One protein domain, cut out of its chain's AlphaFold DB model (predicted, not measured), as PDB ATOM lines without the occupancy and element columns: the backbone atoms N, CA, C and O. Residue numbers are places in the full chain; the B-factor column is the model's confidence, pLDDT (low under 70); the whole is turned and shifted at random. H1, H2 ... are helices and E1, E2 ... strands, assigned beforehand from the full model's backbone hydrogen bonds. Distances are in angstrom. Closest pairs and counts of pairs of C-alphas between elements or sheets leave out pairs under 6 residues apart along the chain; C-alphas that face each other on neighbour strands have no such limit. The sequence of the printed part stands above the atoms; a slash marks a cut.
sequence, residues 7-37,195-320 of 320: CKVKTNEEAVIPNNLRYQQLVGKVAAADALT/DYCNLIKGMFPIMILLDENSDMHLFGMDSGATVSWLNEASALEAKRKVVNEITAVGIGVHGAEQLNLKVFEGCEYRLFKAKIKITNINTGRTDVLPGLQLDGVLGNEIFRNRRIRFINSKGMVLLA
ATOM      1  N   CYS A   7     -29.800  46.215 -97.884       97.00
ATOM      2  CA  CYS A   7     -30.497  45.019 -97.431       97.00
ATOM      3  C   CYS A   7     -31.889  45.419 -96.937       97.00
ATOM      4  O   CYS A   7     -32.046  46.364 -96.158       97.00
ATOM      5  N   LYS A   8     -32.917  44.723 -97.423       97.12
ATOM      6  CA  LYS A   8     -34.306  44.881 -97.002       97.12
ATOM      7  C   LYS A   8     -34.839  43.527 -96.585       97.12
ATOM      8  O   LYS A   8     -34.909  42.611 -97.397       97.12
ATOM      9  N   VAL A   9     -35.290  43.446 -95.342       97.56
ATOM     10  CA  VAL A   9     -35.954  42.255 -94.818       97.56
ATOM     11  C   VAL A   9     -37.420  42.570 -94.573       97.56
ATOM     12  O   VAL A   9     -37.749  43.592 -93.963       97.56
ATOM     13  N   LYS A  10     -38.301  41.714 -95.090       96.62
ATOM     14  CA  LYS A  10     -39.751  41.776 -94.885       96.62
ATOM     15  C   LYS A  10     -40.242  40.462 -94.302       96.62
ATOM     16  O   LYS A  10     -39.769  39.404 -94.705       96.62
ATOM     17  N   THR A  11     -41.221  40.543 -93.413       95.88
ATOM     18  CA  THR A  11     -41.955  39.364 -92.966       95.88
ATOM     19  C   THR A  11     -42.766  38.805 -94.140       95.88
ATOM     20  O   THR A  11     -43.346  39.566 -94.916       95.88
ATOM     21  N   ASN A  12     -42.764  37.490 -94.292       94.00
ATOM     22  CA  ASN A  12     -43.431  36.726 -95.335       94.00
ATOM     23  C   ASN A  12     -43.969  35.412 -94.735       94.00
ATOM     24  O   ASN A  12     -43.713  35.105 -93.567       94.00
ATOM     25  N   GLU A  13     -44.695  34.632 -95.532       93.44
ATOM     26  CA  GLU A  13     -45.044  33.258 -95.180       93.44
ATOM     27  C   GLU A  13     -43.799  32.423 -94.873       93.44
ATOM     28  O   GLU A  13     -42.713  32.638 -95.429       93.44
ATOM     29  N   GLU A  14     -43.980  31.459 -93.974       94.06
ATOM     30  CA  GLU A  14     -42.916  30.583 -93.512       94.06
ATOM     31  C   GLU A  14     -42.312  29.778 -94.671       94.06
ATOM     32  O   GLU A  14     -43.000  29.111 -95.444       94.06
ATOM     33  N   ALA A  15     -40.993  29.860 -94.808       92.88
ATOM     34  CA  ALA A  15     -40.220  29.035 -95.712       92.88
ATOM     35  C   ALA A  15     -40.075  27.627 -95.130       92.88
ATOM     36  O   ALA A  15     -39.305  27.407 -94.197       92.88
ATOM     37  N   VAL A  16     -40.816  26.683 -95.705       92.19
ATOM     38  CA  VAL A  16     -40.730  25.262 -95.366       92.19
ATOM     39  C   VAL A  16     -39.605  24.621 -96.166       92.19
ATOM     40  O   VAL A  16     -39.621  24.650 -97.395       92.19
ATOM     41  N   ILE A  17     -38.639  24.031 -95.468       93.00
ATOM     42  CA  ILE A  17     -37.531  23.298 -96.084       93.00
ATOM     43  C   ILE A  17     -37.926  21.823 -96.150       93.00
ATOM     44  O   ILE A  17     -37.942  21.163 -95.109       93.00
ATOM     45  N   PRO A  18     -38.259  21.277 -97.330       88.56
ATOM     46  CA  PRO A  18     -38.653  19.883 -97.425       88.56
ATOM     47  C   PRO A  18     -37.479  18.974 -97.054       88.56
ATOM     48  O   PRO A  18     -36.370  19.130 -97.564       88.56
ATOM     49  N   ASN A  19     -37.732  17.979 -96.204       87.12
ATOM     50  CA  ASN A  19     -36.749  16.956 -95.855       87.12
ATOM     51  C   ASN A  19     -36.606  15.924 -96.995       87.12
ATOM     52  O   ASN A  19     -37.064  14.788 -96.894       87.12
ATOM     53  N   ASN A  20     -36.036  16.359 -98.117       92.00
ATOM     54  CA  ASN A  20     -35.828  15.558 -99.321       92.00
ATOM     55  C   ASN A  20     -34.354  15.133 -99.475       92.00
ATOM     56  O   ASN A  20     -33.495  15.459 -98.654       92.00
ATOM     57  N   LEU A  21     -34.039  14.414-100.559       94.06
ATOM     58  CA  LEU A  21     -32.669  13.973-100.840       94.06
ATOM     59  C   LEU A  21     -31.680  15.147-100.917       94.06
ATOM     60  O   LEU A  21     -30.560  15.030-100.424       94.06
ATOM     61  N   ARG A  22     -32.093  16.285-101.486       94.50
ATOM     62  CA  ARG A  22     -31.249  17.482-101.588       94.50
ATOM     63  C   ARG A  22     -30.899  18.037-100.209       94.50
ATOM     64  O   ARG A  22     -29.729  18.310 -99.961       94.50
ATOM     65  N   TYR A  23     -31.870  18.133 -99.301       94.38
ATOM     66  CA  TYR A  23     -31.631  18.518 -97.909       94.38
ATOM     67  C   TYR A  23     -30.598  17.596 -97.247       94.38
ATOM     68  O   TYR A  23     -29.603  18.068 -96.699       94.38
ATOM     69  N   GLN A  24     -30.782  16.279 -97.368       94.12
ATOM     70  CA  GLN A  24     -29.864  15.295 -96.784       94.12
ATOM     71  C   GLN A  24     -28.447  15.392 -97.368       94.12
ATOM     72  O   GLN A  24     -27.469  15.297 -96.630       94.12
ATOM     73  N   GLN A  25     -28.318  15.648 -98.673       94.81
ATOM     74  CA  GLN A  25     -27.024  15.884 -99.320       94.81
ATOM     75  C   GLN A  25     -26.325  17.133 -98.775       94.81
ATOM     76  O   GLN A  25     -25.127  17.089 -98.502       94.81
ATOM     77  N   LEU A  26     -27.055  18.238 -98.598       94.25
ATOM     78  CA  LEU A  26     -26.497  19.475 -98.049       94.25
ATOM     79  C   LEU A  26     -26.045  19.287 -96.596       94.25
ATOM     80  O   LEU A  26     -24.920  19.653 -96.258       94.25
ATOM     81  N   VAL A  27     -26.874  18.651 -95.764       93.44
ATOM     82  CA  VAL A  27     -26.522  18.308 -94.377       93.44
ATOM     83  C   VAL A  27     -25.291  17.403 -94.335       93.44
ATOM     84  O   VAL A  27     -24.363  17.680 -93.580       93.44
ATOM     85  N   GLY A  28     -25.238  16.369 -95.177       92.88
ATOM     86  CA  GLY A  28     -24.089  15.467 -95.273       92.88
ATOM     87  C   GLY A  28     -22.805  16.178 -95.706       92.88
ATOM     88  O   GLY A  28     -21.747  15.925 -95.134       92.88
ATOM     89  N   LYS A  29     -22.893  17.116 -96.661       92.31
ATOM     90  CA  LYS A  29     -21.751  17.926 -97.119       92.31
ATOM     91  C   LYS A  29     -21.175  18.772 -95.982       92.31
ATOM     92  O   LYS A  29     -19.960  18.810 -95.805       92.31
ATOM     93  N   VAL A  30     -22.040  19.424 -95.205       92.19
ATOM     94  CA  VAL A  30     -21.615  20.231 -94.053       92.19
ATOM     95  C   VAL A  30     -21.054  19.346 -92.945       92.19
ATOM     96  O   VAL A  30     -19.986  19.650 -92.435       92.19
ATOM     97  N   ALA A  31     -21.710  18.230 -92.617       90.06
ATOM     98  CA  ALA A  31     -21.232  17.304 -91.591       90.06
ATOM     99  C   ALA A  31     -19.851  16.715 -91.928       90.06
ATOM    100  O   ALA A  31     -19.013  16.577 -91.042       90.06
ATOM    101  N   ALA A  32     -19.587  16.406 -93.202       89.69
ATOM    102  CA  ALA A  32     -18.281  15.928 -93.653       89.69
ATOM    103  C   ALA A  32     -17.182  16.992 -93.495       89.69
ATOM    104  O   ALA A  32     -16.081  16.667 -93.059       89.69
ATOM    105  N   ALA A  33     -17.482  18.252 -93.825       87.62
ATOM    106  CA  ALA A  33     -16.550  19.362 -93.633       87.62
ATOM    107  C   ALA A  33     -16.321  19.665 -92.145       87.62
ATOM    108  O   ALA A  33     -15.186  19.879 -91.723       87.62
ATOM    109  N   ASP A  34     -17.388  19.631 -91.344       85.31
ATOM    110  CA  ASP A  34     -17.334  19.867 -89.904       85.31
ATOM    111  C   ASP A  34     -16.530  18.786 -89.185       85.31
ATOM    112  O   ASP A  34     -15.711  19.125 -88.347       85.31
ATOM    113  N   ALA A  35     -16.663  17.509 -89.567       80.25
ATOM    114  CA  ALA A  35     -15.935  16.387 -88.960       80.25
ATOM    115  C   ALA A  35     -14.400  16.507 -89.038       80.25
ATOM    116  O   ALA A  35     -13.690  15.862 -88.265       80.25
ATOM    117  N   LEU A  36     -13.874  17.333 -89.947       74.25
ATOM    118  CA  LEU A  36     -12.444  17.650 -90.037       74.25
ATOM    119  C   LEU A  36     -11.983  18.632 -88.950       74.25
ATOM    120  O   LEU A  36     -10.788  18.897 -88.809       74.25
ATOM    121  N   THR A  37     -12.918  19.192 -88.190       74.56
ATOM    122  CA  THR A  37     -12.696  20.265 -87.231       74.56
ATOM    123  C   THR A  37     -13.494  20.007 -85.948       74.56
ATOM    124  O   THR A  37     -14.539  19.371 -85.940       74.56
ATOM    125  N   ASP A 195     -40.614  20.883 -87.344       85.19
ATOM    126  CA  ASP A 195     -40.680  19.758 -88.282       85.19
ATOM    127  C   ASP A 195     -39.630  19.903 -89.393       85.19
ATOM    128  O   ASP A 195     -39.178  18.917 -89.974       85.19
ATOM    129  N   TYR A 196     -39.200  21.144 -89.638       84.56
ATOM    130  CA  TYR A 196     -38.216  21.515 -90.643       84.56
ATOM    131  C   TYR A 196     -37.190  22.462 -90.024       84.56
ATOM    132  O   TYR A 196     -37.543  23.469 -89.410       84.56
ATOM    133  N   CYS A 197     -35.918  22.121 -90.189       93.00
ATOM    134  CA  CYS A 197     -34.792  22.821 -89.588       93.00
ATOM    135  C   CYS A 197     -33.981  23.513 -90.678       93.00
ATOM    136  O   CYS A 197     -33.745  22.942 -91.742       93.00
ATOM    137  N   ASN A 198     -33.559  24.748 -90.420       96.56
ATOM    138  CA  ASN A 198     -32.819  25.557 -91.387       96.56
ATOM    139  C   ASN A 198     -31.385  25.864 -90.952       96.56
ATOM    140  O   ASN A 198     -30.697  26.541 -91.700       96.56
ATOM    141  N   LEU A 199     -30.928  25.389 -89.791       96.75
ATOM    142  CA  LEU A 199     -29.558  25.557 -89.312       96.75
ATOM    143  C   LEU A 199     -28.895  24.189 -89.180       96.75
ATOM    144  O   LEU A 199     -29.352  23.313 -88.444       96.75
ATOM    145  N   ILE A 200     -27.772  24.038 -89.868       93.56
ATOM    146  CA  ILE A 200     -26.922  22.864 -89.791       93.56
ATOM    147  C   ILE A 200     -25.891  23.107 -88.690       93.56
ATOM    148  O   ILE A 200     -25.193  24.122 -88.677       93.56
ATOM    149  N   LYS A 201     -25.829  22.179 -87.734       84.56
ATOM    150  CA  LYS A 201     -24.876  22.238 -86.623       84.56
ATOM    151  C   LYS A 201     -23.451  22.054 -87.141       84.56
ATOM    152  O   LYS A 201     -23.216  21.183 -87.972       84.56
ATOM    153  N   GLY A 202     -22.532  22.832 -86.585       85.62
ATOM    154  CA  GLY A 202     -21.100  22.720 -86.827       85.62
ATOM    155  C   GLY A 202     -20.324  23.853 -86.159       85.62
ATOM    156  O   GLY A 202     -20.892  24.638 -85.394       85.62
ATOM    157  N   MET A 203     -19.036  23.956 -86.477       87.06
ATOM    158  CA  MET A 203     -18.098  24.983 -86.012       87.06
ATOM    159  C   MET A 203     -18.377  26.387 -86.552       87.06
ATOM    160  O   MET A 203     -17.729  27.344 -86.134       87.06
ATOM    161  N   PHE A 204     -19.345  26.520 -87.449       92.12
ATOM    162  CA  PHE A 204     -19.809  27.786 -87.988       92.12
ATOM    163  C   PHE A 204     -21.318  27.682 -88.271       92.12
ATOM    164  O   PHE A 204     -21.771  26.620 -88.710       92.12
ATOM    165  N   PRO A 205     -22.121  28.729 -88.021       95.44
ATOM    166  CA  PRO A 205     -23.559  28.696 -88.268       95.44
ATOM    167  C   PRO A 205     -23.850  28.689 -89.769       95.44
ATOM    168  O   PRO A 205     -23.753  29.715 -90.445       95.44
ATOM    169  N   ILE A 206     -24.240  27.528 -90.287       97.12
ATOM    170  CA  ILE A 206     -24.612  27.361 -91.692       97.12
ATOM    171  C   ILE A 206     -26.116  27.163 -91.781       97.12
ATOM    172  O   ILE A 206     -26.669  26.224 -91.213       97.12
ATOM    173  N   MET A 207     -26.778  28.049 -92.513       97.06
ATOM    174  CA  MET A 207     -28.211  28.031 -92.731       97.06
ATOM    175  C   MET A 207     -28.550  27.574 -94.146       97.06
ATOM    176  O   MET A 207     -27.825  27.863 -95.096       97.06
ATOM    177  N   ILE A 208     -29.691  26.909 -94.285       97.81
ATOM    178  CA  ILE A 208     -30.312  26.620 -95.573       97.81
ATOM    179  C   ILE A 208     -31.330  27.723 -95.862       97.81
ATOM    180  O   ILE A 208     -32.290  27.915 -95.113       97.81
ATOM    181  N   LEU A 209     -31.110  28.440 -96.957       97.62
ATOM    182  CA  LEU A 209     -31.994  29.477 -97.479       97.62
ATOM    183  C   LEU A 209     -32.695  28.971 -98.736       97.62
ATOM    184  O   LEU A 209     -32.128  28.178 -99.486       97.62
ATOM    185  N   LEU A 210     -33.915  29.456 -98.975       97.38
ATOM    186  CA  LEU A 210     -34.654  29.178-100.206       97.38
ATOM    187  C   LEU A 210     -34.645  30.398-101.119       97.38
ATOM    188  O   LEU A 210     -34.921  31.500-100.649       97.38
ATOM    189  N   ASP A 211     -34.369  30.229-102.405       94.81
ATOM    190  CA  ASP A 211     -34.567  31.305-103.381       94.81
ATOM    191  C   ASP A 211     -36.033  31.398-103.856       94.81
ATOM    192  O   ASP A 211     -36.946  30.811-103.264       94.81
ATOM    193  N   GLU A 212     -36.279  32.185-104.905       90.88
ATOM    194  CA  GLU A 212     -37.608  32.355-105.506       90.88
ATOM    195  C   GLU A 212     -38.164  31.077-106.156       90.88
ATOM    196  O   GLU A 212     -39.383  30.906-106.199       90.88
ATOM    197  N   ASN A 213     -37.293  30.157-106.576       92.00
ATOM    198  CA  ASN A 213     -37.656  28.864-107.158       92.00
ATOM    199  C   ASN A 213     -37.773  27.761-106.094       92.00
ATOM    200  O   ASN A 213     -38.094  26.621-106.416       92.00
ATOM    201  N   SER A 214     -37.579  28.108-104.815       92.69
ATOM    202  CA  SER A 214     -37.495  27.169-103.690       92.69
ATOM    203  C   SER A 214     -36.292  26.221-103.754       92.69
ATOM    204  O   SER A 214     -36.298  25.183-103.086       92.69
ATOM    205  N   ASP A 215     -35.241  26.594-104.487       94.38
ATOM    206  CA  ASP A 215     -33.969  25.883-104.446       94.38
ATOM    207  C   ASP A 215     -33.232  26.191-103.138       94.38
ATOM    208  O   ASP A 215     -33.327  27.289-102.587       94.38
ATOM    209  N   MET A 216     -32.507  25.196-102.620       96.75
ATOM    210  CA  MET A 216     -31.789  25.278-101.345       96.75
ATOM    211  C   MET A 216     -30.346  25.751-101.539       96.75
ATOM    212  O   MET A 216     -29.576  25.103-102.254       96.75
ATOM    213  N   HIS A 217     -29.973  26.803-100.812       96.75
ATOM    214  CA  HIS A 217     -28.640  27.415-100.816       96.75
ATOM    215  C   HIS A 217     -28.044  27.417 -99.406       96.75
ATOM    216  O   HIS A 217     -28.764  27.632 -98.429       96.75
ATOM    217  N   LEU A 218     -26.734  27.197 -99.290       97.38
ATOM    218  CA  LEU A 218     -26.015  27.209 -98.016       97.38
ATOM    219  C   LEU A 218     -25.419  28.586 -97.751       97.38
ATOM    220  O   LEU A 218     -24.534  29.037 -98.475       97.38
ATOM    221  N   PHE A 219     -25.859  29.227 -96.673       97.88
ATOM    222  CA  PHE A 219     -25.359  30.531 -96.252       97.88
ATOM    223  C   PHE A 219     -24.767  30.488 -94.854       97.88
ATOM    224  O   PHE A 219     -25.343  29.923 -93.930       97.88
ATOM    225  N   GLY A 220     -23.630  31.151 -94.692       97.31
ATOM    226  CA  GLY A 220     -23.063  31.457 -93.389       97.31
ATOM    227  C   GLY A 220     -23.825  32.549 -92.652       97.31
ATOM    228  O   GLY A 220     -24.476  33.372 -93.294       97.31
ATOM    229  N   MET A 221     -23.681  32.616 -91.330       97.12
ATOM    230  CA  MET A 221     -24.100  33.779 -90.547       97.12
ATOM    231  C   MET A 221     -22.930  34.384 -89.778       97.12
ATOM    232  O   MET A 221     -22.375  33.756 -88.878       97.12
ATOM    233  N   ASP A 222     -22.606  35.632 -90.084       96.62
ATOM    234  CA  ASP A 222     -21.531  36.384 -89.448       96.62
ATOM    235  C   ASP A 222     -22.092  37.678 -88.841       96.62
ATOM    236  O   ASP A 222     -22.255  38.701 -89.509       96.62
ATOM    237  N   SER A 223     -22.414  37.645 -87.544       96.50
ATOM    238  CA  SER A 223     -22.854  38.842 -86.819       96.50
ATOM    239  C   SER A 223     -21.730  39.862 -86.576       96.50
ATOM    240  O   SER A 223     -22.028  41.026 -86.270       96.50
ATOM    241  N   GLY A 224     -20.467  39.442 -86.715       93.31
ATOM    242  CA  GLY A 224     -19.275  40.289 -86.718       93.31
ATOM    243  C   GLY A 224     -19.108  41.082 -88.019       93.31
ATOM    244  O   GLY A 224     -18.423  42.105 -88.034       93.31
ATOM    245  N   ALA A 225     -19.807  40.697 -89.087       92.19
ATOM    246  CA  ALA A 225     -19.899  41.462 -90.319       92.19
ATOM    247  C   ALA A 225     -21.135  42.371 -90.358       92.19
ATOM    248  O   ALA A 225     -22.197  42.063 -89.826       92.19
ATOM    249  N   THR A 226     -21.010  43.520 -91.026       92.69
ATOM    250  CA  THR A 226     -22.089  44.528 -91.147       92.69
ATOM    251  C   THR A 226     -22.759  44.545 -92.517       92.69
ATOM    252  O   THR A 226     -23.701  45.311 -92.730       92.69
ATOM    253  N   VAL A 227     -22.223  43.746 -93.439       93.75
ATOM    254  CA  VAL A 227     -22.700  43.552 -94.804       93.75
ATOM    255  C   VAL A 227     -22.536  42.082 -95.176       93.75
ATOM    256  O   VAL A 227     -21.553  41.453 -94.789       93.75
ATOM    257  N   SER A 228     -23.475  41.561 -95.951       96.38
ATOM    258  CA  SER A 228     -23.452  40.220 -96.534       96.38
ATOM    259  C   SER A 228     -22.639  40.198 -97.826       96.38
ATOM    260  O   SER A 228     -22.519  41.213 -98.523       96.38
ATOM    261  N   TRP A 229     -22.150  39.017 -98.197       95.94
ATOM    262  CA  TRP A 229     -21.453  38.791 -99.463       95.94
ATOM    263  C   TRP A 229     -21.799  37.435-100.082       95.94
ATOM    264  O   TRP A 229     -22.277  36.522 -99.407       95.94
ATOM    265  N   LEU A 230     -21.560  37.313-101.388       96.31
ATOM    266  CA  LEU A 230     -21.747  36.076-102.147       96.31
ATOM    267  C   LEU A 230     -20.419  35.402-102.480       96.31
ATOM    268  O   LEU A 230     -19.380  36.050-102.626       96.31
ATOM    269  N   ASN A 231     -20.493  34.095-102.693       95.50
ATOM    270  CA  ASN A 231     -19.483  33.385-103.454       95.50
ATOM    271  C   ASN A 231     -19.570  33.800-104.927       95.50
ATOM    272  O   ASN A 231     -20.649  33.815-105.524       95.50
ATOM    273  N   GLU A 232     -18.428  34.135-105.522       94.19
ATOM    274  CA  GLU A 232     -18.380  34.578-106.914       94.19
ATOM    275  C   GLU A 232     -18.811  33.481-107.897       94.19
ATOM    276  O   GLU A 232     -19.595  33.754-108.803       94.19
ATOM    277  N   ALA A 233     -18.344  32.244-107.708       93.00
ATOM    278  CA  ALA A 233     -18.678  31.126-108.584       93.00
ATOM    279  C   ALA A 233     -20.175  30.791-108.519       93.00
ATOM    280  O   ALA A 233     -20.818  30.737-109.566       93.00
ATOM    281  N   SER A 234     -20.757  30.689-107.315       92.31
ATOM    282  CA  SER A 234     -22.206  30.483-107.143       92.31
ATOM    283  C   SER A 234     -23.025  31.633-107.749       92.31
ATOM    284  O   SER A 234     -24.092  31.417-108.327       92.31
ATOM    285  N   ALA A 235     -22.550  32.880-107.648       92.75
ATOM    286  CA  ALA A 235     -23.229  34.027-108.248       92.75
ATOM    287  C   ALA A 235     -23.209  33.986-109.786       92.75
ATOM    288  O   ALA A 235     -24.230  34.278-110.415       92.75
ATOM    289  N   LEU A 236     -22.080  33.592-110.383       92.38
ATOM    290  CA  LEU A 236     -21.935  33.427-111.831       92.38
ATOM    291  C   LEU A 236     -22.746  32.239-112.366       92.38
ATOM    292  O   LEU A 236     -23.389  32.374-113.406       92.38
ATOM    293  N   GLU A 237     -22.771  31.109-111.654       91.44
ATOM    294  CA  GLU A 237     -23.585  29.934-112.004       91.44
ATOM    295  C   GLU A 237     -25.080  30.278-112.026       91.44
ATOM    296  O   GLU A 237     -25.792  29.947-112.975       91.44
ATOM    297  N   ALA A 238     -25.532  31.063-111.045       88.94
ATOM    298  CA  ALA A 238     -26.881  31.618-110.998       88.94
ATOM    299  C   ALA A 238     -27.126  32.759-112.007       88.94
ATOM    300  O   ALA A 238     -28.162  33.421-111.946       88.94
ATOM    301  N   LYS A 239     -26.181  33.020-112.923       91.62
ATOM    302  CA  LYS A 239     -26.260  34.036-113.987       91.62
ATOM    303  C   LYS A 239     -26.548  35.451-113.473       91.62
ATOM    304  O   LYS A 239     -27.147  36.257-114.186       91.62
ATOM    305  N   ARG A 240     -26.113  35.775-112.252       92.19
ATOM    306  CA  ARG A 240     -26.292  37.114-111.677       92.19
ATOM    307  C   ARG A 240     -25.418  38.122-112.410       92.19
ATOM    308  O   ARG A 240     -24.253  37.853-112.708       92.19
ATOM    309  N   LYS A 241     -25.954  39.315-112.664       93.06
ATOM    310  CA  LYS A 241     -25.213  40.354-113.379       93.06
ATOM    311  C   LYS A 241     -24.188  41.041-112.476       93.06
ATOM    312  O   LYS A 241     -24.541  41.574-111.421       93.06
ATOM    313  N   VAL A 242     -22.936  41.107-112.933       94.00
ATOM    314  CA  VAL A 242     -21.910  41.987-112.354       94.00
ATOM    315  C   VAL A 242     -22.243  43.433-112.728       94.00
ATOM    316  O   VAL A 242     -22.408  43.759-113.905       94.00
ATOM    317  N   VAL A 243     -22.373  44.296-111.725       93.94
ATOM    318  CA  VAL A 243     -22.717  45.717-111.894       93.94
ATOM    319  C   VAL A 243     -21.543  46.650-111.624       93.94
ATOM    320  O   VAL A 243     -21.565  47.787-112.093       93.94
ATOM    321  N   ASN A 244     -20.534  46.196-110.876       90.25
ATOM    322  CA  ASN A 244     -19.330  46.969-110.591       90.25
ATOM    323  C   ASN A 244     -18.173  46.065-110.130       90.25
ATOM    324  O   ASN A 244     -18.403  44.937-109.697       90.25
ATOM    325  N   GLU A 245     -16.957  46.601-110.136       91.25
ATOM    326  CA  GLU A 245     -15.795  46.032-109.450       91.25
ATOM    327  C   GLU A 245     -15.221  47.099-108.516       91.25
ATOM    328  O   GLU A 245     -15.112  48.271-108.884       91.25
ATOM    329  N   ILE A 246     -14.923  46.721-107.276       87.38
ATOM    330  CA  ILE A 246     -14.456  47.646-106.246       87.38
ATOM    331  C   ILE A 246     -13.224  47.096-105.542       87.38
ATOM    332  O   ILE A 246     -13.084  45.896-105.328       87.38
ATOM    333  N   THR A 247     -12.369  48.003-105.098       84.56
ATOM    334  CA  THR A 247     -11.337  47.703-104.115       84.56
ATOM    335  C   THR A 247     -11.849  48.124-102.743       84.56
ATOM    336  O   THR A 247     -12.159  49.297-102.523       84.56
ATOM    337  N   ALA A 248     -11.951  47.173-101.821       79.38
ATOM    338  CA  ALA A 248     -12.393  47.391-100.451       79.38
ATOM    339  C   ALA A 248     -11.275  47.061 -99.456       79.38
ATOM    340  O   ALA A 248     -10.319  46.365 -99.785       79.38
ATOM    341  N   VAL A 249     -11.408  47.548 -98.222       75.31
ATOM    342  CA  VAL A 249     -10.557  47.132 -97.103       75.31
ATOM    343  C   VAL A 249     -11.398  46.261 -96.177       75.31
ATOM    344  O   VAL A 249     -12.322  46.755 -95.534       75.31
ATOM    345  N   GLY A 250     -11.098  44.964 -96.140       69.56
ATOM    346  CA  GLY A 250     -11.645  44.026 -95.169       69.56
ATOM    347  C   GLY A 250     -10.901  44.148 -93.845       69.56
ATOM    348  O   GLY A 250      -9.698  44.390 -93.826       69.56
ATOM    349  N   ILE A 251     -11.609  44.002 -92.730       68.19
ATOM    350  CA  ILE A 251     -11.015  44.081 -91.397       68.19
ATOM    351  C   ILE A 251     -11.380  42.807 -90.647       68.19
ATOM    352  O   ILE A 251     -12.558  42.511 -90.489       68.19
ATOM    353  N   GLY A 252     -10.374  42.068 -90.188       65.38
ATOM    354  CA  GLY A 252     -10.565  40.835 -89.429       65.38
ATOM    355  C   GLY A 252      -9.540  40.663 -88.315       65.38
ATOM    356  O   GLY A 252      -8.835  41.597 -87.931       65.38
ATOM    357  N   VAL A 253      -9.428  39.433 -87.821       61.16
ATOM    358  CA  VAL A 253      -8.528  39.034 -86.724       61.16
ATOM    359  C   VAL A 253      -7.034  39.277 -87.000       61.16
ATOM    360  O   VAL A 253      -6.254  39.370 -86.055       61.16
ATOM    361  N   HIS A 254      -6.631  39.436 -88.269       62.59
ATOM    362  CA  HIS A 254      -5.265  39.811 -88.679       62.59
ATOM    363  C   HIS A 254      -5.089  41.312 -88.973       62.59
ATOM    364  O   HIS A 254      -4.009  41.747 -89.371       62.59
ATOM    365  N   GLY A 255      -6.129  42.126 -88.776       65.69
ATOM    366  CA  GLY A 255      -6.128  43.547 -89.108       65.69
ATOM    367  C   GLY A 255      -6.785  43.849 -90.456       65.69
ATOM    368  O   GLY A 255      -7.748  43.191 -90.844       65.69
ATOM    369  N   ALA A 256      -6.313  44.910 -91.115       71.75
ATOM    370  CA  ALA A 256      -6.901  45.446 -92.341       71.75
ATOM    371  C   ALA A 256      -6.200  44.886 -93.591       71.75
ATOM    372  O   ALA A 256      -4.975  44.948 -93.684       71.75
ATOM    373  N   GLU A 257      -6.978  44.393 -94.553       73.56
ATOM    374  CA  GLU A 257      -6.514  43.761 -95.791       73.56
ATOM    375  C   GLU A 257      -7.258  44.343 -96.998       73.56
ATOM    376  O   GLU A 257      -8.463  44.583 -96.940       73.56
ATOM    377  N   GLN A 258      -6.550  44.587 -98.101       78.69
ATOM    378  CA  GLN A 258      -7.144  45.107 -99.333       78.69
ATOM    379  C   GLN A 258      -7.696  43.956-100.182       78.69
ATOM    380  O   GLN A 258      -7.000  42.973-100.424       78.69
ATOM    381  N   LEU A 259      -8.935  44.092-100.649       81.44
ATOM    382  CA  LEU A 259      -9.672  43.071-101.388       81.44
ATOM    383  C   LEU A 259     -10.201  43.660-102.694       81.44
ATOM    384  O   LEU A 259     -10.791  44.741-102.691       81.44
ATOM    385  N   ASN A 260     -10.029  42.936-103.796       86.06
ATOM    386  CA  ASN A 260     -10.675  43.257-105.065       86.06
ATOM    387  C   ASN A 260     -11.944  42.419-105.176       86.06
ATOM    388  O   ASN A 260     -11.874  41.192-105.187       86.06
ATOM    389  N   LEU A 261     -13.093  43.087-105.197       88.19
ATOM    390  CA  LEU A 261     -14.406  42.469-105.083       88.19
ATOM    391  C   LEU A 261     -15.246  42.800-106.312       88.19
ATOM    392  O   LEU A 261     -15.267  43.940-106.781       88.19
ATOM    393  N   LYS A 262     -16.011  41.816-106.781       92.62
ATOM    394  CA  LYS A 262     -17.092  42.056-107.736       92.62
ATOM    395  C   LYS A 262     -18.351  42.429-106.976       92.62
ATOM    396  O   LYS A 262     -18.601  41.944-105.874       92.62
ATOM    397  N   VAL A 263     -19.159  43.285-107.579       93.56
ATOM    398  CA  VAL A 263     -20.466  43.677-107.061       93.56
ATOM    399  C   VAL A 263     -21.521  43.132-108.006       93.56
ATOM    400  O   VAL A 263     -21.520  43.457-109.194       93.56
ATOM    401  N   PHE A 264     -22.428  42.319-107.479       94.38
ATOM    402  CA  PHE A 264     -23.562  41.760-108.210       94.38
ATOM    403  C   PHE A 264     -24.829  42.576-107.959       94.38
ATOM    404  O   PHE A 264     -24.992  43.172-106.892       94.38
ATOM    405  N   GLU A 265     -25.748  42.591-108.928       93.56
ATOM    406  CA  GLU A 265     -26.998  43.368-108.862       93.56
ATOM    407  C   GLU A 265     -27.802  43.117-107.576       93.56
ATOM    408  O   GLU A 265     -28.386  44.044-107.007       93.56
ATOM    409  N   GLY A 266     -27.764  41.884-107.070       92.69
ATOM    410  CA  GLY A 266     -28.390  41.504-105.821       92.69
ATOM    411  C   GLY A 266     -28.738  40.025-105.740       92.69
ATOM    412  O   GLY A 266     -28.439  39.230-106.629       92.69
ATOM    413  N   CYS A 267     -29.400  39.673-104.650       95.00
ATOM    414  CA  CYS A 267     -29.996  38.371-104.429       95.00
ATOM    415  C   CYS A 267     -31.251  38.508-103.562       95.00
ATOM    416  O   CYS A 267     -31.449  39.503-102.854       95.00
ATOM    417  N   GLU A 268     -32.110  37.502-103.639       97.00
ATOM    418  CA  GLU A 268     -33.301  37.405-102.814       97.00
ATOM    419  C   GLU A 268     -33.427  35.978-102.292       97.00
ATOM    420  O   GLU A 268     -33.333  35.023-103.059       97.00
ATOM    421  N   TYR A 269     -33.615  35.852-100.984       97.69
ATOM    422  CA  TYR A 269     -33.710  34.572-100.299       97.69
ATOM    423  C   TYR A 269     -34.763  34.621 -99.195       97.69
ATOM    424  O   TYR A 269     -35.105  35.687 -98.674       97.69
ATOM    425  N   ARG A 270     -35.268  33.455 -98.804       97.81
ATOM    426  CA  ARG A 270     -36.167  33.269 -97.670       97.81
ATOM    427  C   ARG A 270     -35.488  32.456 -96.575       97.81
ATOM    428  O   ARG A 270     -34.910  31.405 -96.847       97.81
ATOM    429  N   LEU A 271     -35.617  32.930 -95.340       97.31
ATOM    430  CA  LEU A 271     -35.182  32.261 -94.115       97.31
ATOM    431  C   LEU A 271     -36.329  32.320 -93.107       97.31
ATOM    432  O   LEU A 271     -36.667  33.399 -92.623       97.31
ATOM    433  N   PHE A 272     -36.929  31.173 -92.780       95.94
ATOM    434  CA  PHE A 272     -38.136  31.123 -91.949       95.94
ATOM    435  C   PHE A 272     -39.202  32.106 -92.480       95.94
ATOM    436  O   PHE A 272     -39.613  31.988 -93.629       95.94
ATOM    437  N   LYS A 273     -39.628  33.097 -91.693       95.94
ATOM    438  CA  LYS A 273     -40.627  34.106 -92.078       95.94
ATOM    439  C   LYS A 273     -40.007  35.365 -92.674       95.94
ATOM    440  O   LYS A 273     -40.716  36.337 -92.900       95.94
ATOM    441  N   ALA A 274     -38.706  35.391 -92.931       97.44
ATOM    442  CA  ALA A 274     -38.033  36.540 -93.506       97.44
ATOM    443  C   ALA A 274     -37.787  36.349 -95.000       97.44
ATOM    444  O   ALA A 274     -37.156  35.385 -95.424       97.44
ATOM    445  N   LYS A 275     -38.234  37.321 -95.795       97.88
ATOM    446  CA  LYS A 275     -37.817  37.535 -97.179       97.88
ATOM    447  C   LYS A 275     -36.714  38.593 -97.189       97.88
ATOM    448  O   LYS A 275     -36.976  39.764 -96.904       97.88
ATOM    449  N   ILE A 276     -35.492  38.162 -97.477       98.25
ATOM    450  CA  ILE A 276     -34.261  38.954 -97.460       98.25
ATOM    451  C   ILE A 276     -33.932  39.344 -98.896       98.25
ATOM    452  O   ILE A 276     -33.691  38.477 -99.730       98.25
ATOM    453  N   LYS A 277     -33.908  40.643 -99.187       97.88
ATOM    454  CA  LYS A 277     -33.491  41.186-100.481       97.88
ATOM    455  C   LYS A 277     -32.257  42.051-100.298       97.88
ATOM    456  O   LYS A 277     -32.325  43.067 -99.604       97.88
ATOM    457  N   ILE A 278     -31.167  41.687-100.964       97.31
ATOM    458  CA  ILE A 278     -29.907  42.430-100.938       97.31
ATOM    459  C   ILE A 278     -29.616  42.929-102.348       97.31
ATOM    460  O   ILE A 278     -29.747  42.178-103.306       97.31
ATOM    461  N   THR A 279     -29.253  44.198-102.496       95.88
ATOM    462  CA  THR A 279     -28.900  44.816-103.784       95.88
ATOM    463  C   THR A 279     -27.476  45.333-103.739       95.88
ATOM    464  O   THR A 279     -27.089  45.899-102.713       95.88
ATOM    465  N   ASN A 280     -26.746  45.248-104.851       94.25
ATOM    466  CA  ASN A 280     -25.327  45.617-104.923       94.25
ATOM    467  C   ASN A 280     -24.518  44.847-103.861       94.25
ATOM    468  O   ASN A 280     -23.903  45.431-102.966       94.25
ATOM    469  N   ILE A 281     -24.621  43.518-103.909       94.88
ATOM    470  CA  ILE A 281     -23.951  42.618-102.971       94.88
ATOM    471  C   ILE A 281     -22.525  42.347-103.451       94.88
ATOM    472  O   ILE A 281     -22.303  42.066-104.630       94.88
ATOM    473  N   ASN A 282     -21.563  42.460-102.540       93.94
ATOM    474  CA  ASN A 282     -20.161  42.207-102.848       93.94
ATOM    475  C   ASN A 282     -19.891  40.701-102.908       93.94
ATOM    476  O   ASN A 282     -20.609  39.908-102.294       93.94
ATOM    477  N   THR A 283     -18.827  40.306-103.597       93.81
ATOM    478  CA  THR A 283     -18.223  38.991-103.395       93.81
ATOM    479  C   THR A 283     -17.358  38.973-102.147       93.81
ATOM    480  O   THR A 283     -16.972  40.014-101.612       93.81
ATOM    481  N   GLY A 284     -17.056  37.774-101.672       90.75
ATOM    482  CA  GLY A 284     -16.105  37.572-100.596       90.75
ATOM    483  C   GLY A 284     -15.780  36.101-100.416       90.75
ATOM    484  O   GLY A 284     -16.261  35.234-101.149       90.75
ATOM    485  N   ARG A 285     -14.941  35.830 -99.424       89.31
ATOM    486  CA  ARG A 285     -14.506  34.482 -99.081       89.31
ATOM    487  C   ARG A 285     -15.657  33.677 -98.466       89.31
ATOM    488  O   ARG A 285     -16.322  34.173 -97.561       89.31
ATOM    489  N   THR A 286     -15.889  32.446 -98.927       92.75
ATOM    490  CA  THR A 286     -16.984  31.590 -98.416       92.75
ATOM    491  C   THR A 286     -16.570  30.154 -98.079       92.75
ATOM    492  O   THR A 286     -17.418  29.335 -97.726       92.75
ATOM    493  N   ASP A 287     -15.278  29.837 -98.146       89.00
ATOM    494  CA  ASP A 287     -14.662  28.581 -97.701       89.00
ATOM    495  C   ASP A 287     -14.355  28.617 -96.192       89.00
ATOM    496  O   ASP A 287     -13.208  28.539 -95.760       89.00
ATOM    497  N   VAL A 288     -15.397  28.802 -95.378       84.69
ATOM    498  CA  VAL A 288     -15.249  28.960 -93.918       84.69
ATOM    499  C   VAL A 288     -14.874  27.646 -93.226       84.69
ATOM    500  O   VAL A 288     -14.157  27.649 -92.226       84.69
ATOM    501  N   LEU A 289     -15.343  26.517 -93.765       84.88
ATOM    502  CA  LEU A 289     -14.946  25.179 -93.331       84.88
ATOM    503  C   LEU A 289     -14.087  24.515 -94.418       84.88
ATOM    504  O   LEU A 289     -14.363  24.704 -95.610       84.88
ATOM    505  N   PRO A 290     -13.075  23.708 -94.046       83.06
ATOM    506  CA  PRO A 290     -12.235  23.013 -95.014       83.06
ATOM    507  C   PRO A 290     -13.063  22.177 -95.998       83.06
ATOM    508  O   PRO A 290     -13.890  21.359 -95.602       83.06
ATOM    509  N   GLY A 291     -12.841  22.384 -97.298       85.62
ATOM    510  CA  GLY A 291     -13.520  21.625 -98.354       85.62
ATOM    511  C   GLY A 291     -14.991  21.995 -98.590       85.62
ATOM    512  O   GLY A 291     -15.646  21.361 -99.417       85.62
ATOM    513  N   LEU A 292     -15.516  23.027 -97.923       90.62
ATOM    514  CA  LEU A 292     -16.888  23.495 -98.101       90.62
ATOM    515  C   LEU A 292     -16.916  24.957 -98.547       90.62
ATOM    516  O   LEU A 292     -16.665  25.854 -97.752       90.62
ATOM    517  N   GLN A 293     -17.323  25.198 -99.794       92.75
ATOM    518  CA  GLN A 293     -17.783  26.521-100.215       92.75
ATOM    519  C   GLN A 293     -19.275  26.684 -99.931       92.75
ATOM    520  O   GLN A 293     -20.084  25.839-100.331       92.75
ATOM    521  N   LEU A 294     -19.603  27.783 -99.253       96.31
ATOM    522  CA  LEU A 294     -20.963  28.292 -99.085       96.31
ATOM    523  C   LEU A 294     -21.329  29.202-100.264       96.31
ATOM    524  O   LEU A 294     -20.442  29.806-100.868       96.31
ATOM    525  N   ASP A 295     -22.622  29.354-100.542       97.06
ATOM    526  CA  ASP A 295     -23.141  30.242-101.594       97.06
ATOM    527  C   ASP A 295     -23.010  31.726-101.217       97.06
ATOM    528  O   ASP A 295     -22.916  32.606-102.077       97.06
ATOM    529  N   GLY A 296     -22.940  32.009 -99.919       97.31
ATOM    530  CA  GLY A 296     -22.671  33.332 -99.378       97.31
ATOM    531  C   GLY A 296     -22.583  33.326 -97.858       97.31
ATOM    532  O   GLY A 296     -22.689  32.287 -97.204       97.31
ATOM    533  N   VAL A 297     -22.398  34.510 -97.292       97.69
ATOM    534  CA  VAL A 297     -22.430  34.748 -95.847       97.69
ATOM    535  C   VAL A 297     -23.310  35.961 -95.593       97.69
ATOM    536  O   VAL A 297     -23.175  36.990 -96.258       97.69
ATOM    537  N   LEU A 298     -24.237  35.821 -94.651       98.06
ATOM    538  CA  LEU A 298     -25.104  36.901 -94.219       98.06
ATOM    539  C   LEU A 298     -24.438  37.690 -93.095       98.06
ATOM    540  O   LEU A 298     -24.024  37.116 -92.088       98.06
ATOM    541  N   GLY A 299     -24.377  39.006 -93.274       97.25
ATOM    542  CA  GLY A 299     -23.965  39.946 -92.246       97.25
ATOM    543  C   GLY A 299     -25.117  40.332 -91.319       97.25
ATOM    544  O   GLY A 299     -26.278  39.936 -91.479       97.25
ATOM    545  N   ASN A 300     -24.808  41.158 -90.328       96.81
ATOM    546  CA  ASN A 300     -25.747  41.542 -89.285       96.81
ATOM    547  C   ASN A 300     -26.856  42.512 -89.727       96.81
ATOM    548  O   ASN A 300     -27.816  42.754 -88.989       96.81
ATOM    549  N   GLU A 301     -26.775  43.048 -90.943       96.75
ATOM    550  CA  GLU A 301     -27.793  43.929 -91.494       96.75
ATOM    551  C   GLU A 301     -29.123  43.213 -91.758       96.75
ATOM    552  O   GLU A 301     -30.161  43.878 -91.769       96.75
ATOM    553  N   ILE A 302     -29.126  41.879 -91.898       97.62
ATOM    554  CA  ILE A 302     -30.358  41.099 -92.118       97.62
ATOM    555  C   ILE A 302     -31.330  41.185 -90.932       97.62
ATOM    556  O   ILE A 302     -32.534  41.006 -91.098       97.62
ATOM    557  N   PHE A 303     -30.828  41.468 -89.728       97.12
ATOM    558  CA  PHE A 303     -31.645  41.569 -88.518       97.12
ATOM    559  C   PHE A 303     -31.606  42.964 -87.889       97.12
ATOM    560  O   PHE A 303     -32.061  43.160 -86.763       97.12
ATOM    561  N   ARG A 304     -31.117  43.969 -88.626       95.00
ATOM    562  CA  ARG A 304     -31.155  45.360 -88.172       95.00
ATOM    563  C   ARG A 304     -32.600  45.810 -87.936       95.00
ATOM    564  O   ARG A 304     -33.455  45.671 -88.810       95.00
ATOM    565  N   ASN A 305     -32.842  46.404 -86.771       94.94
ATOM    566  CA  ASN A 305     -34.149  46.782 -86.233       94.94
ATOM    567  C   ASN A 305     -35.138  45.604 -86.153       94.94
ATOM    568  O   ASN A 305     -36.343  45.791 -86.322       94.94
ATOM    569  N   ARG A 306     -34.626  44.384 -85.949       95.81
ATOM    570  CA  ARG A 306     -35.386  43.131 -85.879       95.81
ATOM    571  C   ARG A 306     -34.760  42.191 -84.845       95.81
ATOM    572  O   ARG A 306     -33.819  42.550 -84.136       95.81
ATOM    573  N   ARG A 307     -35.313  40.983 -84.756       96.62
ATOM    574  CA  ARG A 307     -34.825  39.896 -83.906       96.62
ATOM    575  C   ARG A 307     -34.340  38.755 -84.777       96.62
ATOM    576  O   ARG A 307     -35.039  38.367 -85.711       96.62
ATOM    577  N   ILE A 308     -33.190  38.196 -84.428       98.25
ATOM    578  CA  ILE A 308     -32.743  36.897 -84.929       98.25
ATOM    579  C   ILE A 308     -32.566  35.955 -83.746       98.25
ATOM    580  O   ILE A 308     -31.929  36.315 -82.755       98.25
ATOM    581  N   ARG A 309     -33.145  34.758 -83.834       98.12
ATOM    582  CA  ARG A 309     -33.060  33.744 -82.781       98.12
ATOM    583  C   ARG A 309     -32.420  32.477 -83.309       98.12
ATOM    584  O   ARG A 309     -32.948  31.872 -84.234       98.12
ATOM    585  N   PHE A 310     -31.342  32.055 -82.667       98.12
ATOM    586  CA  PHE A 310     -30.680  30.780 -82.885       98.12
ATOM    587  C   PHE A 310     -31.171  29.788 -81.840       98.12
ATOM    588  O   PHE A 310     -30.965  29.948 -80.640       98.12
ATOM    589  N   ILE A 311     -31.827  28.743 -82.313       97.56
ATOM    590  CA  ILE A 311     -32.247  27.596 -81.526       97.56
ATOM    591  C   ILE A 311     -31.295  26.459 -81.888       97.56
ATOM    592  O   ILE A 311     -31.642  25.506 -82.595       97.56
ATOM    593  N   ASN A 312     -30.054  26.605 -81.436       96.56
ATOM    594  CA  ASN A 312     -28.968  25.663 -81.668       96.56
ATOM    595  C   ASN A 312     -29.346  24.248 -81.223       96.56
ATOM    596  O   ASN A 312     -29.079  23.284 -81.937       96.56
ATOM    597  N   SER A 313     -30.075  24.095 -80.116       95.25
ATOM    598  CA  SER A 313     -30.552  22.799 -79.623       95.25
ATOM    599  C   SER A 313     -31.410  22.041 -80.643       95.25
ATOM    600  O   SER A 313     -31.389  20.806 -80.658       95.25
ATOM    601  N   LYS A 314     -32.105  22.757 -81.538       95.38
ATOM    602  CA  LYS A 314     -32.966  22.195 -82.589       95.38
ATOM    603  C   LYS A 314     -32.445  22.384 -84.010       95.38
ATOM    604  O   LYS A 314     -33.056  21.834 -84.912       95.38
ATOM    605  N   GLY A 315     -31.341  23.098 -84.222       95.69
ATOM    606  CA  GLY A 315     -30.881  23.410 -85.577       95.69
ATOM    607  C   GLY A 315     -31.859  24.330 -86.309       95.69
ATOM    608  O   GLY A 315     -32.178  24.107 -87.472       95.69
ATOM    609  N   MET A 316     -32.357  25.368 -85.635       96.81
ATOM    610  CA  MET A 316     -33.286  26.327 -86.237       96.81
ATOM    611  C   MET A 316     -32.833  27.767 -86.008       96.81
ATOM    612  O   MET A 316     -32.408  28.118 -84.912       96.81
ATOM    613  N   VAL A 317     -32.989  28.612 -87.020       97.69
ATOM    614  CA  VAL A 317     -32.882  30.069 -86.948       97.69
ATOM    615  C   VAL A 317     -34.229  30.682 -87.304       97.69
ATOM    616  O   VAL A 317     -34.829  30.370 -88.334       97.69
ATOM    617  N   LEU A 318     -34.705  31.577 -86.444       97.12
ATOM    618  CA  LEU A 318     -35.916  32.357 -86.665       97.12
ATOM    619  C   LEU A 318     -35.527  33.799 -86.985       97.12
ATOM    620  O   LEU A 318     -34.845  34.452 -86.194       97.12
ATOM    621  N   LEU A 319     -36.006  34.294 -88.122       96.88
ATOM    622  CA  LEU A 319     -35.908  35.691 -88.537       96.88
ATOM    623  C   LEU A 319     -37.297  36.149 -88.997       96.88
ATOM    624  O   LEU A 319     -37.960  35.430 -89.754       96.88
ATOM    625  N   ALA A 320     -37.756  37.306 -88.510       82.06
ATOM    626  CA  ALA A 320     -39.091  37.845 -88.795       82.06
ATOM    627  C   ALA A 320     -39.116  39.374 -88.920       82.06
ATOM    628  O   ALA A 320     -38.304  40.090 -88.287       82.06
TER     629      ALA A 320
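What this domain is: This is residues 7 to 37 and 195 to 320 of the 320 residues of an uncharacterized protein of Clostridiaceae bacterium DONG20-135 (UniProt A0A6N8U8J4). A long four-stranded sheet, E1 E6 E5 E4, curls like part of a barrel along one side of the domain, and a small three-stranded sheet, E2 E3 E7, sits in the middle, where E2 comes close to the last part of E5. The hairpin E8 and E9 covers another side near E2 and the turn from E5 to E6, H1 grazes the small sheet beside E3 and E2 and stays apart from the strands of the curled one, and H2 is over E5. The printed part has 157 residues, with three named helices and nine named strands in the order E1 H1 E2 E3 H2 E4 E5 E6 E7 H3 E8 E9, of the mixed class. The curled sheet is antiparallel, the small sheet, in the order E2 E3 E7, is mixed, and E8 and E9 are antiparallel. The whole is compact and rounded, with a radius of gyration of the C-alphas of 15.1 A and spans of 43 by 36 by 30 A.

Where its parts are: Find C-alpha 7 at (-30.497, 45.019, -97.431); there E1 begins and takes residues 7 to 11. H1, residues 21 to 34, measures 19.7 A from first to last C-alpha. After the cut look for E2 at residues 206 to 210, E3 at residues 216 to 221 and H2 at residues 232 to 237. E4, residues 242 to 252, measures 25.6 A and bends by 65 degrees at residue 245. E5 is the longest strand, residues 255 to 271, from C-alpha 255 at (-6.128, 43.547, -89.108) over 31.6 A, with a bend of 97 degrees at residue 258. E6, residues 274 to 283, measures 22.3 A and bends by 83 degrees at residue 280. Then come E7 at residues 296 to 298, H3 at residues 300 to 303, E8 at residues 307 to 311, and E9 at residues 316 to 319, ending at C-alpha 319 at (-35.908, 35.691, -88.537).

How they stand to each other: Start at the edge strand E1, antiparallel to E6, and find N 8 and O 277 at 2.8 A. E4, E5 and E6 form a meander, each strand the antiparallel neighbour of the one before; look for N 269 and O 276 at 2.9 A between E5 and E6, and N 259 and O 248 at 2.8 A between E5 and E4. This sheet is twisted. H2 is on it at a height of 9.5 A, over E5 and only just slantwise to the strands, at 31 degrees to E5 on the local plane. H3 only grazes it with residues 301 to 303. The closest C-alphas of E2 and E5, those of Leu 210 and Arg 270, are 5.0 A apart. The hairpin E2 and E3 has N 209 and O 217 at 2.9 A, and E7 is parallel to E3, with N 298 and O 220 at 2.8 A. H1 only grazes this small sheet with residues 22 to 30; its closest C-alphas with E3 are those of Tyr 23 and Met 216, at 7.6 A. In the hairpin E8 and E9, N 309 and O 318 are 2.9 A apart, and the C-alphas of Ala 274 in E6 and Leu 319 in E9, the closest of those strands, are 5.5 A apart. Every O i to N i+4 pair is within hydrogen-bond range in H1 and H2; H3 is too short for one.

The domain as a whole: The two C-alphas farthest apart are those of Asp 195 and Thr 247, at 43.5 A. Residues 38 to 194 are not printed, and C-alphas 37 and 195 are 28.0 A apart across the cut. The link E6 to E7, residues 284 to 295, is long. The mean pLDDT of the printed part is 91.6; look for values under 70 at residues 250 to 255.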